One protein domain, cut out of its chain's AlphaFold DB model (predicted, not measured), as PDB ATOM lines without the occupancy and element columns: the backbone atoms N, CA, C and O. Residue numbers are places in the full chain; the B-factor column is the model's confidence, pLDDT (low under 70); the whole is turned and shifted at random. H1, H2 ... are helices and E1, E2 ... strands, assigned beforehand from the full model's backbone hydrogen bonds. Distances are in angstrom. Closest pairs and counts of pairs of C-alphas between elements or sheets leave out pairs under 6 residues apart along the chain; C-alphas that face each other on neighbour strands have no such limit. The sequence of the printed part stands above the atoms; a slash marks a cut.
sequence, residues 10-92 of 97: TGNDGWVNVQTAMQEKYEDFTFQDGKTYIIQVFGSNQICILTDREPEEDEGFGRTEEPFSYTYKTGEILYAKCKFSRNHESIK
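This is residues 10 to 92 of the 97 residues of an uncharacterized protein of Clostridium sp. CAG:306 (UniProt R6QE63). A small three-stranded sheet, E1-E5-E3, and a separate two-stranded ribbon, E2-E4, form two pieces, loosely bridged by the short strand E6, which comes close to the ends of E5 and E2. The one helix, H1, follows E1 and only grazes the sheet. The 83 printed residues are compact but elongated, with a radius of gyration of the C-alphas of 12.8 A and spans of 38 by 24 by 22 A. Named elements run E1 H1 E2 E3 E4 E5 E6 in a mixed class, hold 35 residues, under half, and both sheets are antiparallel.

In the larger sheet, inner strand E5, residues 79 to 82, has edge strands E1, residues 15 to 17, and E3, residues 47 to 50, as antiparallel neighbours. N 16 and O 80 are 2.8 A apart, and N 79 and O 50 are 2.9 A apart, both within hydrogen-bond range. H1, residues 18 to 25, grazes this sheet with residues 18 to 20; every O i to N i+4 pair in it is within hydrogen-bond range. E2, residues 36 to 42, and E4, residues 68 to 73, are antiparallel at 156 degrees, with N 39 and O 70 2.8 A apart. E2 and E3 are only just apart, at 8.4 A. E6, residues 90 to 92, pairs with no named strand; its closest C-alphas to E2 are Lys 92 and Phe 42, 5.3 A apart.

E1 begins at C-alpha 15, (110.041, 130.223, 159.228). E2 spans 19.4 A, E4 16.0 A, H1 10.6 A, E5 10.5 A and E3 10.0 A. E6 ends at C-alpha 92, (121.867, 134.545, 152.913).

The C-alphas farthest apart, Gly 34 and Arg 86, are 39.8 A apart. The printed part has no cut. The link E3 to E4, residues 51 to 67, is long. Residues 43 to 47, 57 to 68 and 84 to 89 are under 70 in pLDDT.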
ATOM      1  N   THR A  10     119.106 130.357 159.308       83.00
ATOM      2  CA  THR A  10     119.661 129.034 159.599       83.00
ATOM      3  C   THR A  10     118.617 127.935 159.426       83.00
ATOM      4  O   THR A  10     117.412 128.177 159.458       83.00
ATOM      5  N   GLY A  11     119.074 126.699 159.229       74.69
ATOM      6  CA  GLY A  11     118.190 125.544 159.061       74.69
ATOM      7  C   GLY A  11     117.345 125.197 160.293       74.69
ATOM      8  O   GLY A  11     116.374 124.458 160.155       74.69
ATOM      9  N   ASN A  12     117.700 125.724 161.469       77.88
ATOM     10  CA  ASN A  12     116.988 125.487 162.727       77.88
ATOM     11  C   ASN A  12     116.024 126.628 163.093       77.88
ATOM     12  O   ASN A  12     115.268 126.475 164.046       77.88
ATOM     13  N   ASP A  13     116.029 127.743 162.352       79.69
ATOM     14  CA  ASP A  13     115.231 128.935 162.688       79.69
ATOM     15  C   ASP A  13     113.734 128.761 162.366       79.69
ATOM     16  O   ASP A  13     112.917 129.598 162.737       79.69
ATOM     17  N   GLY A  14     113.358 127.694 161.653       82.94
ATOM     18  CA  GLY A  14     112.000 127.541 161.138       82.94
ATOM     19  C   GLY A  14     111.679 128.597 160.073       82.94
ATOM     20  O   GLY A  14     112.505 128.889 159.206       82.94
ATOM     21  N   TRP A  15     110.453 129.121 160.095       85.62
ATOM     22  CA  TRP A  15     110.041 130.223 159.228       85.62
ATOM     23  C   TRP A  15     110.478 131.562 159.818       85.62
ATOM     24  O   TRP A  15     110.067 131.935 160.911       85.62
ATOM     25  N   VAL A  16     111.275 132.312 159.062       89.00
ATOM     26  CA  VAL A  16     111.763 133.633 159.456       89.00
ATOM     27  C   VAL A  16     110.978 134.706 158.721       89.00
ATOM     28  O   VAL A  16     110.975 134.734 157.489       89.00
ATOM     29  N   ASN A  17     110.356 135.619 159.470       89.88
ATOM     30  CA  ASN A  17     109.832 136.863 158.913       89.88
ATOM     31  C   ASN A  17     111.014 137.758 158.511       89.88
ATOM     32  O   ASN A  17     111.759 138.255 159.360       89.88
ATOM     33  N   VAL A  18     111.201 137.953 157.206       88.44
ATOM     34  CA  VAL A  18     112.357 138.672 156.655       88.44
ATOM     35  C   VAL A  18     112.325 140.150 157.032       88.44
ATOM     36  O   VAL A  18     113.382 140.733 157.267       88.44
ATOM     37  N   GLN A  19     111.141 140.758 157.127       88.19
ATOM     38  CA  GLN A  19     111.013 142.158 157.525       88.19
ATOM     39  C   GLN A  19     111.462 142.356 158.973       88.19
ATOM     40  O   GLN A  19     112.311 143.209 159.226       88.19
ATOM     41  N   THR A  20     110.954 141.537 159.896       89.06
ATOM     42  CA  THR A  20     111.343 141.593 161.313       89.06
ATOM     43  C   THR A  20     112.840 141.343 161.477       89.06
ATOM     44  O   THR A  20     113.529 142.150 162.092       89.06
ATOM     45  N   ALA A  21     113.381 140.301 160.839       90.31
ATOM     46  CA  ALA A  21     114.807 139.981 160.923       90.31
ATOM     47  C   ALA A  21     115.712 141.084 160.338       90.31
ATOM     48  O   ALA A  21     116.835 141.295 160.801       90.31
ATOM     49  N   MET A  22     115.251 141.798 159.306       88.81
ATOM     50  CA  MET A  22     115.972 142.953 158.770       88.81
ATOM     51  C   MET A  22     115.914 144.145 159.723       88.81
ATOM     52  O   MET A  22     116.948 144.773 159.912       88.81
ATOM     53  N   GLN A  23     114.766 144.427 160.341       89.06
ATOM     54  CA  GLN A  23     114.607 145.502 161.332       89.06
ATOM     55  C   GLN A  23     115.458 145.273 162.584       89.06
ATOM     56  O   GLN A  23     116.084 146.202 163.084       89.06
ATOM     57  N   GLU A  24     115.550 144.028 163.058       89.69
ATOM     58  CA  GLU A  24     116.415 143.667 164.189       89.69
ATOM     59  C   GLU A  24     117.901 143.895 163.887       89.69
ATOM     60  O   GLU A  24     118.682 144.243 164.773       89.69
ATOM     61  N   LYS A  25     118.315 143.689 162.630       90.25
ATOM     62  CA  LYS A  25     119.714 143.829 162.208       90.25
ATOM     63  C   LYS A  25     120.070 145.239 161.729       90.25
ATOM     64  O   LYS A  25     121.226 145.651 161.829       90.25
ATOM     65  N   TYR A  26     119.103 145.942 161.160       87.38
ATOM     66  CA  TYR A  26     119.228 147.255 160.552       87.38
ATOM     67  C   TYR A  26     118.089 148.120 161.099       87.38
ATOM     68  O   TYR A  26     116.986 148.097 160.564       87.38
ATOM     69  N   GLU A  27     118.371 148.868 162.167       82.25
ATOM     70  CA  GLU A  27     117.376 149.593 162.980       82.25
ATOM     71  C   GLU A  27     116.462 150.520 162.152       82.25
ATOM     72  O   GLU A  27     115.259 150.590 162.388       82.25
ATOM     73  N   ASP A  28     117.009 151.149 161.107       82.94
ATOM     74  CA  ASP A  28     116.280 152.055 160.209       82.94
ATOM     75  C   ASP A  28     115.694 151.364 158.962       82.94
ATOM     76  O   ASP A  28     115.214 152.028 158.033       82.94
ATOM     77  N   PHE A  29     115.772 150.033 158.865       84.56
ATOM     78  CA  PHE A  29     115.277 149.327 157.691       84.56
ATOM     79  C   PHE A  29     113.750 149.274 157.692       84.56
ATOM     80  O   PHE A  29     113.108 148.669 158.548       84.56
ATOM     81  N   THR A  30     113.162 149.842 156.647       82.88
ATOM     82  CA  THR A  30     111.751 149.656 156.333       82.88
ATOM     83  C   THR A  30     111.562 149.498 154.834       82.88
ATOM     84  O   THR A  30     112.222 150.156 154.020       82.88
ATOM     85  N   PHE A  31     110.651 148.606 154.467       83.56
ATOM     86  CA  PHE A  31     110.167 148.506 153.103       83.56
ATOM     87  C   PHE A  31     109.319 149.742 152.786       83.56
ATOM     88  O   PHE A  31     108.452 150.123 153.565       83.56
ATOM     89  N   GLN A  32     109.579 150.391 151.652       83.88
ATOM     90  CA  GLN A  32     108.815 151.569 151.244       83.88
ATOM     91  C   GLN A  32     107.582 151.146 150.443       83.88
ATOM     92  O   GLN A  32     107.700 150.423 149.451       83.88
ATOM     93  N   ASP A  33     106.405 151.620 150.840       83.12
ATOM     94  CA  ASP A  33     105.153 151.331 150.137       83.12
ATOM     95  C   ASP A  33     105.222 151.708 148.650       83.12
ATOM     96  O   ASP A  33     105.774 152.741 148.264       83.12
ATOM     97  N   GLY A  34     104.684 150.833 147.798       78.75
ATOM     98  CA  GLY A  34     104.686 150.998 146.345       78.75
ATOM     99  C   GLY A  34     106.030 150.727 145.658       78.75
ATOM    100  O   GLY A  34     106.117 150.862 144.437       78.75
ATOM    101  N   LYS A  35     107.076 150.330 146.397       82.38
ATOM    102  CA  LYS A  35     108.349 149.886 145.817       82.38
ATOM    103  C   LYS A  35     108.398 148.386 145.562       82.38
ATOM    104  O   LYS A  35     107.685 147.580 146.152       82.38
ATOM    105  N   THR A  36     109.279 148.025 144.640       81.44
ATOM    106  CA  THR A  36     109.615 146.640 144.331       81.44
ATOM    107  C   THR A  36     111.060 146.401 144.727       81.44
ATOM    108  O   THR A  36     111.925 147.190 144.363       81.44
ATOM    109  N   TYR A  37     111.304 145.315 145.450       82.50
ATOM    110  CA  TYR A  37     112.627 144.912 145.902       82.50
ATOM    111  C   TYR A  37     113.010 143.582 145.268       82.50
ATOM    112  O   TYR A  37     112.166 142.712 145.034       82.50
ATOM    113  N   ILE A  38     114.302 143.402 145.018       83.06
ATOM    114  CA  ILE A  38     114.842 142.116 144.588       83.06
ATOM    115  C   ILE A  38     115.370 141.389 145.815       83.06
ATOM    116  O   ILE A  38     116.292 141.863 146.485       83.06
ATOM    117  N   ILE A  39     114.796 140.220 146.075       81.12
ATOM    118  CA  ILE A  39     115.244 139.289 147.101       81.12
ATOM    119  C   ILE A  39     116.138 138.261 146.423       81.12
ATOM    120  O   ILE A  39     115.676 137.448 145.623       81.12
ATOM    121  N   GLN A  40     117.433 138.316 146.714       77.88
ATOM    122  CA  GLN A  40     118.401 137.353 146.198       77.88
ATOM    123  C   GLN A  40     118.765 136.385 147.310       77.88
ATOM    124  O   GLN A  40     119.223 136.805 148.377       77.88
ATOM    125  N   VAL A  41     118.582 135.093 147.055       74.50
ATOM    126  CA  VAL A  41     118.974 134.049 147.998       74.50
ATOM    127  C   VAL A  41     120.230 133.356 147.492       74.50
ATOM    128  O   VAL A  41     120.270 132.848 146.373       74.50
ATOM    129  N   PHE A  42     121.265 133.336 148.329       72.19
ATOM    130  CA  PHE A  42     122.535 132.683 148.021       72.19
ATOM    131  C   PHE A  42     122.686 131.393 148.836       72.19
ATOM    132  O   PHE A  42     122.609 131.425 150.069       72.19
ATOM    133  N   GLY A  43     122.948 130.278 148.146       64.75
ATOM    134  CA  GLY A  43     123.240 128.967 148.735       64.75
ATOM    135  C   GLY A  43     122.648 127.807 147.927       64.75
ATOM    136  O   GLY A  43     121.615 127.964 147.287       64.75
ATOM    137  N   SER A  44     123.293 126.642 147.967       57.16
ATOM    138  CA  SER A  44     122.842 125.395 147.331       57.16
ATOM    139  C   SER A  44     121.827 124.662 148.217       57.16
ATOM    140  O   SER A  44     122.114 123.593 148.757       57.16
ATOM    141  N   ASN A  45     120.659 125.279 148.426       62.28
ATOM    142  CA  ASN A  45     119.690 124.865 149.442       62.28
ATOM    143  C   ASN A  45     118.282 124.656 148.883       62.28
ATOM    144  O   ASN A  45     117.840 125.366 147.989       62.28
ATOM    145  N   GLN A  46     117.528 123.755 149.521       60.59
ATOM    146  CA  GLN A  46     116.067 123.759 149.442       60.59
ATOM    147  C   GLN A  46     115.557 124.970 150.229       60.59
ATOM    148  O   GLN A  46     115.696 125.024 151.454       60.59
ATOM    149  N   ILE A  47     115.020 125.953 149.511       69.25
ATOM    150  CA  ILE A  47     114.497 127.211 150.049       69.25
ATOM    151  C   ILE A  47     112.978 127.197 149.919       69.25
ATOM    152  O   ILE A  47     112.452 126.726 148.914       69.25
ATOM    153  N   CYS A  48     112.275 127.725 150.917       70.38
ATOM    154  CA  CYS A  48     110.865 128.072 150.787       70.38
ATOM    155  C   CYS A  48     110.711 129.579 151.018       70.38
ATOM    156  O   CYS A  48     111.174 130.077 152.047       70.38
ATOM    157  N   ILE A  49     110.108 130.288 150.060       75.69
ATOM    158  CA  ILE A  49     109.667 131.678 150.218       75.69
ATOM    159  C   ILE A  49     108.142 131.675 150.164       75.69
ATOM    160  O   ILE A  49     107.572 131.079 149.251       75.69
ATOM    161  N   LEU A  50     107.508 132.334 151.126       75.12
ATOM    162  CA  LEU A  50     106.064 132.531 151.169       75.12
ATOM    163  C   LEU A  50     105.778 134.024 151.300       75.12
ATOM    164  O   LEU A  50     106.398 134.690 152.135       75.12
ATOM    165  N   THR A  51     104.882 134.547 150.464       75.75
ATOM    166  CA  THR A  51     104.593 135.989 150.417       75.75
ATOM    167  C   THR A  51     103.127 136.370 150.525       75.75
ATOM    168  O   THR A  51     102.790 137.523 150.792       75.75
ATOM    169  N   ASP A  52     102.242 135.403 150.351       75.75
ATOM    170  CA  ASP A  52     100.797 135.589 150.299       75.75
ATOM    171  C   ASP A  52     100.114 135.423 151.664       75.75
ATOM    172  O   ASP A  52      99.023 135.956 151.864       75.75
ATOM    173  N   ARG A  53     100.741 134.710 152.610       81.50
ATOM    174  CA  ARG A  53     100.199 134.473 153.956       81.50
ATOM    175  C   ARG A  53     101.273 134.119 154.986       81.50
ATOM    176  O   ARG A  53     102.441 133.924 154.656       81.50
ATOM    177  N   GLU A  54     100.843 134.005 156.239       80.81
ATOM    178  CA  GLU A  54     101.639 133.398 157.302       80.81
ATOM    179  C   GLU A  54     101.748 131.872 157.083       80.81
ATOM    180  O   GLU A  54     100.741 131.222 156.769       80.81
ATOM    181  N   PRO A  55     102.961 131.300 157.171       80.56
ATOM    182  CA  PRO A  55     103.173 129.878 156.944       80.56
ATOM    183  C   PRO A  55     102.721 129.026 158.132       80.56
ATOM    184  O   PRO A  55     102.905 129.410 159.287       80.56
ATOM    185  N   GLU A  56     102.237 127.816 157.855       81.06
ATOM    186  CA  GLU A  56     102.065 126.794 158.893       81.06
ATOM    187  C   GLU A  56     103.415 126.112 159.205       81.06
ATOM    188  O   GLU A  56     104.323 126.045 158.365       81.06
ATOM    189  N   GLU A  57     103.581 125.602 160.430       69.38
ATOM    190  CA  GLU A  57     104.867 125.077 160.925       69.38
ATOM    191  C   GLU A  57     105.412 123.925 160.057       69.38
ATOM    192  O   GLU A  57     106.604 123.896 159.706       69.38
ATOM    193  N   ASP A  58     104.510 123.039 159.628       69.50
ATOM    194  CA  ASP A  58     104.796 121.839 158.838       69.50
ATOM    195  C   ASP A  58     104.912 122.101 157.326       69.50
ATOM    196  O   ASP A  58     105.307 121.211 156.565       69.50
ATOM    197  N   GLU A  59     104.628 123.323 156.862       67.38
ATOM    198  CA  GLU A  59     104.768 123.666 155.448       67.38
ATOM    199  C   GLU A  59     106.246 123.687 155.030       67.38
ATOM    200  O   GLU A  59     107.126 124.253 155.702       67.38
ATOM    201  N   GLY A  60     106.542 123.007 153.913       62.62
ATOM    202  CA  GLY A  60     107.909 122.674 153.518       62.62
ATOM    203  C   GLY A  60     108.144 122.458 152.015       62.62
ATOM    204  O   GLY A  60     107.526 121.608 151.386       62.62
ATOM    205  N   PHE A  61     109.128 123.214 151.511       57.56
ATOM    206  CA  PHE A  61     109.951 123.130 150.287       57.56
ATOM    207  C   PHE A  61     109.329 122.631 148.966       57.56
ATOM    208  O   PHE A  61     109.331 121.435 148.670       57.56
ATOM    209  N   GLY A  62     109.058 123.577 148.057       53.12
ATOM    210  CA  GLY A  62     109.346 123.372 146.634       53.12
ATOM    211  C   GLY A  62     110.866 123.401 146.423       53.12
ATOM    212  O   GLY A  62     111.540 124.325 146.868       53.12
ATOM    213  N   ARG A  63     111.449 122.355 145.827       49.66
ATOM    214  CA  ARG A  63     112.906 122.270 145.620       49.66
ATOM    215  C   ARG A  63     113.337 123.239 144.517       49.66
ATOM    216  O   ARG A  63     112.768 123.197 143.435       49.66
ATOM    217  N   THR A  64     114.393 124.014 144.747       50.09
ATOM    218  CA  THR A  64     115.177 124.618 143.663       50.09
ATOM    219  C   THR A  64     116.661 124.460 143.976       50.09
ATOM    220  O   THR A  64     117.067 124.620 145.123       50.09
ATOM    221  N   GLU A  65     117.449 124.060 142.982       52.12
ATOM    222  CA  GLU A  65     118.912 123.930 143.081       52.12
ATOM    223  C   GLU A  65     119.633 125.177 142.537       52.12
ATOM    224  O   GLU A  65     120.853 125.287 142.649       52.12
ATOM    225  N   GLU A  66     118.888 126.132 141.970       54.03
ATOM    226  CA  GLU A  66     119.435 127.312 141.301       54.03
ATOM    227  C   GLU A  66     119.367 128.568 142.187       54.03
ATOM    228  O   GLU A  66     118.440 128.709 142.995       54.03
ATOM    229  N   PRO A  67     120.318 129.516 142.031       57.41
ATOM    230  CA  PRO A  67     120.216 130.843 142.625       57.41
ATOM    231  C   PRO A  67     118.860 131.466 142.296       57.41
ATOM    232  O   PRO A  67     118.519 131.677 141.133       57.41
ATOM    233  N   PHE A  68     118.086 131.759 143.333       68.38
ATOM    234  CA  PHE A  68     116.724 132.243 143.191       68.38
ATOM    235  C   PHE A  68     116.687 133.752 143.431       68.38
ATOM    236  O   PHE A  68     117.093 134.238 144.492       68.38
ATOM    237  N   SER A  69     116.213 134.498 142.433       71.06
ATOM    238  CA  SER A  69     115.847 135.905 142.583       71.06
ATOM    239  C   SER A  69     114.331 136.028 142.565       71.06
ATOM    240  O   SER A  69     113.698 135.649 141.579       71.06
ATOM    241  N   TYR A  70     113.767 136.586 143.628       76.38
ATOM    242  CA  TYR A  70     112.339 136.843 143.746       76.38
ATOM    243  C   TYR A  70     112.068 138.342 143.753       76.38
ATOM    244  O   TYR A  70     112.766 139.114 144.414       76.38
ATOM    245  N   THR A  71     111.047 138.754 143.011       80.38
ATOM    246  CA  THR A  71     110.577 140.134 142.984       80.38
ATOM    247  C   THR A  71     109.515 140.310 144.059       80.38
ATOM    248  O   THR A  71     108.405 139.811 143.917       80.38
ATOM    249  N   TYR A  72     109.857 141.030 145.123       81.50
ATOM    250  CA  TYR A  72     108.962 141.313 146.238       81.50
ATOM    251  C   TYR A  72     108.321 142.689 146.080       81.50
ATOM    252  O   TYR A  72     109.023 143.691 145.909       81.50
ATOM    253  N   LYS A  73     106.990 142.742 146.141       81.69
ATOM    254  CA  LYS A  73     106.229 143.994 146.165       81.69
ATOM    255  C   LYS A  73     105.882 144.338 147.602       81.69
ATOM    256  O   LYS A  73     105.428 143.484 148.356       81.69
ATOM    257  N   THR A  74     106.082 145.592 147.982       78.25
ATOM    258  CA  THR A  74     105.730 146.025 149.334       78.25
ATOM    259  C   THR A  74     104.227 145.962 149.575       78.25
ATOM    260  O   THR A  74     103.433 146.230 148.674       78.25
ATOM    261  N   GLY A  75     103.849 145.552 150.787       73.00
ATOM    262  CA  GLY A  75     102.471 145.228 151.166       73.00
ATOM    263  C   GLY A  75     102.159 143.726 151.157       73.00
ATOM    264  O   GLY A  75     101.162 143.319 151.746       73.00
ATOM    265  N   GLU A  76     103.011 142.904 150.542       75.69
ATOM    266  CA  GLU A  76     103.004 141.448 150.730       75.69
ATOM    267  C   GLU A  76     103.738 141.085 152.027       75.69
ATOM    268  O   GLU A  76     104.498 141.889 152.564       75.69
ATOM    269  N   ILE A  77     103.519 139.882 152.553       81.25
ATOM    270  CA  ILE A  77     104.351 139.383 153.653       81.25
ATOM    271  C   ILE A  77     105.599 138.735 153.030       81.25
ATOM    272  O   ILE A  77     105.628 138.462 151.835       81.25
ATOM    273  N   LEU A  78     106.678 138.528 153.786       85.19
ATOM    274  CA  LEU A  78     107.846 137.800 153.291       85.19
ATOM    275  C   LEU A  78     108.411 136.892 154.377       85.19
ATOM    276  O   LEU A  78     109.108 137.346 155.289       85.19
ATOM    277  N   TYR A  79     108.145 135.597 154.237       85.81
ATOM    278  CA  TYR A  79     108.730 134.552 155.065       85.81
ATOM    279  C   TYR A  79     109.736 133.728 154.275       85.81
ATOM    280  O   TYR A  79     109.525 133.407 153.104       85.81
ATOM    281  N   ALA A  80     110.822 133.346 154.940       85.06
ATOM    282  CA  ALA A  80     111.833 132.465 154.386       85.06
ATOM    283  C   ALA A  80     112.166 131.337 155.361       85.06
ATOM    284  O   ALA A  80     112.346 131.569 156.554       85.06
ATOM    285  N   LYS A  81     112.297 130.116 154.844       81.94
ATOM    286  CA  LYS A  81     112.731 128.937 155.606       81.94
ATOM    287  C   LYS A  81     113.839 128.221 154.849       81.94
ATOM    288  O   LYS A  81     113.771 128.050 153.628       81.94
ATOM    289  N   CYS A  82     114.866 127.797 155.577       78.75
ATOM    290  CA  CYS A  82     115.973 127.003 155.053       78.75
ATOM    291  C   CYS A  82     115.855 125.572 155.573       78.75
ATOM    292  O   CYS A  82     115.606 125.368 156.760       78.75
ATOM    293  N   LYS A  83     116.074 124.562 154.724       72.12
ATOM    294  CA  LYS A  83     116.217 123.189 155.217       72.12
ATOM    295  C   LYS A  83     117.636 122.962 155.714       72.12
ATOM    296  O   LYS A  83     118.583 123.176 154.961       72.12
ATOM    297  N   PHE A  84     117.785 122.470 156.941       63.50
ATOM    298  CA  PHE A  84     119.071 121.972 157.416       63.50
ATOM    299  C   PHE A  84     119.536 120.777 156.565       63.50
ATOM    300  O   PHE A  84     118.814 119.787 156.407       63.50
ATOM    301  N   SER A  85     120.761 120.841 156.044       62.50
ATOM    302  CA  SER A  85     121.472 119.675 155.514       62.50
ATOM    303  C   SER A  85     122.894 119.663 156.070       62.50
ATOM    304  O   SER A  85     123.457 120.722 156.327       62.50
ATOM    305  N   ARG A  86     123.498 118.477 156.240       59.91
ATOM    306  CA  ARG A  86     124.838 118.312 156.852       59.91
ATOM    307  C   ARG A  86     125.939 119.206 156.258       59.91
ATOM    308  O   ARG A  86     126.922 119.452 156.941       59.91
ATOM    309  N   ASN A  87     125.783 119.662 155.016       58.09
ATOM    310  CA  ASN A  87     126.766 120.496 154.322       58.09
ATOM    311  C   ASN A  87     126.354 121.973 154.229       58.09
ATOM    312  O   ASN A  87     127.164 122.803 153.815       58.09
ATOM    313  N   HIS A  88     125.115 122.317 154.594       61.81
ATOM    314  CA  HIS A  88     124.563 123.657 154.429       61.81
ATOM    315  C   HIS A  88     123.604 124.004 155.571       61.81
ATOM    316  O   HIS A  88     122.460 123.550 155.624       61.81
ATOM    317  N   GLU A  89     124.091 124.843 156.482       68.75
ATOM    318  CA  GLU A  89     123.390 125.195 157.720       68.75
ATOM    319  C   GLU A  89     122.577 126.492 157.605       68.75
ATOM    320  O   GLU A  89     121.843 126.839 158.528       68.75
ATOM    321  N   SER A  90     122.716 127.244 156.504       71.81
ATOM    322  CA  SER A  90     122.081 128.558 156.356       71.81
ATOM    323  C   SER A  90     121.997 129.070 154.919       71.81
ATOM    324  O   SER A  90     122.836 128.710 154.089       71.81
ATOM    325  N   ILE A  91     121.078 130.006 154.679       76.75
ATOM    326  CA  ILE A  91     121.020 130.878 153.494       76.75
ATOM    327  C   ILE A  91     121.348 132.324 153.850       76.75
ATOM    328  O   ILE A  91     121.150 132.765 154.985       76.75
ATOM    329  N   LYS A  92     121.808 133.081 152.851       81.88
ATOM    330  CA  LYS A  92     121.867 134.545 152.913       81.88
ATOM    331  C   LYS A  92     120.763 135.124 152.048       81.88
ATOM    332  O   LYS A  92     120.693 134.801 150.864       81.88
TER     333      LYS A  92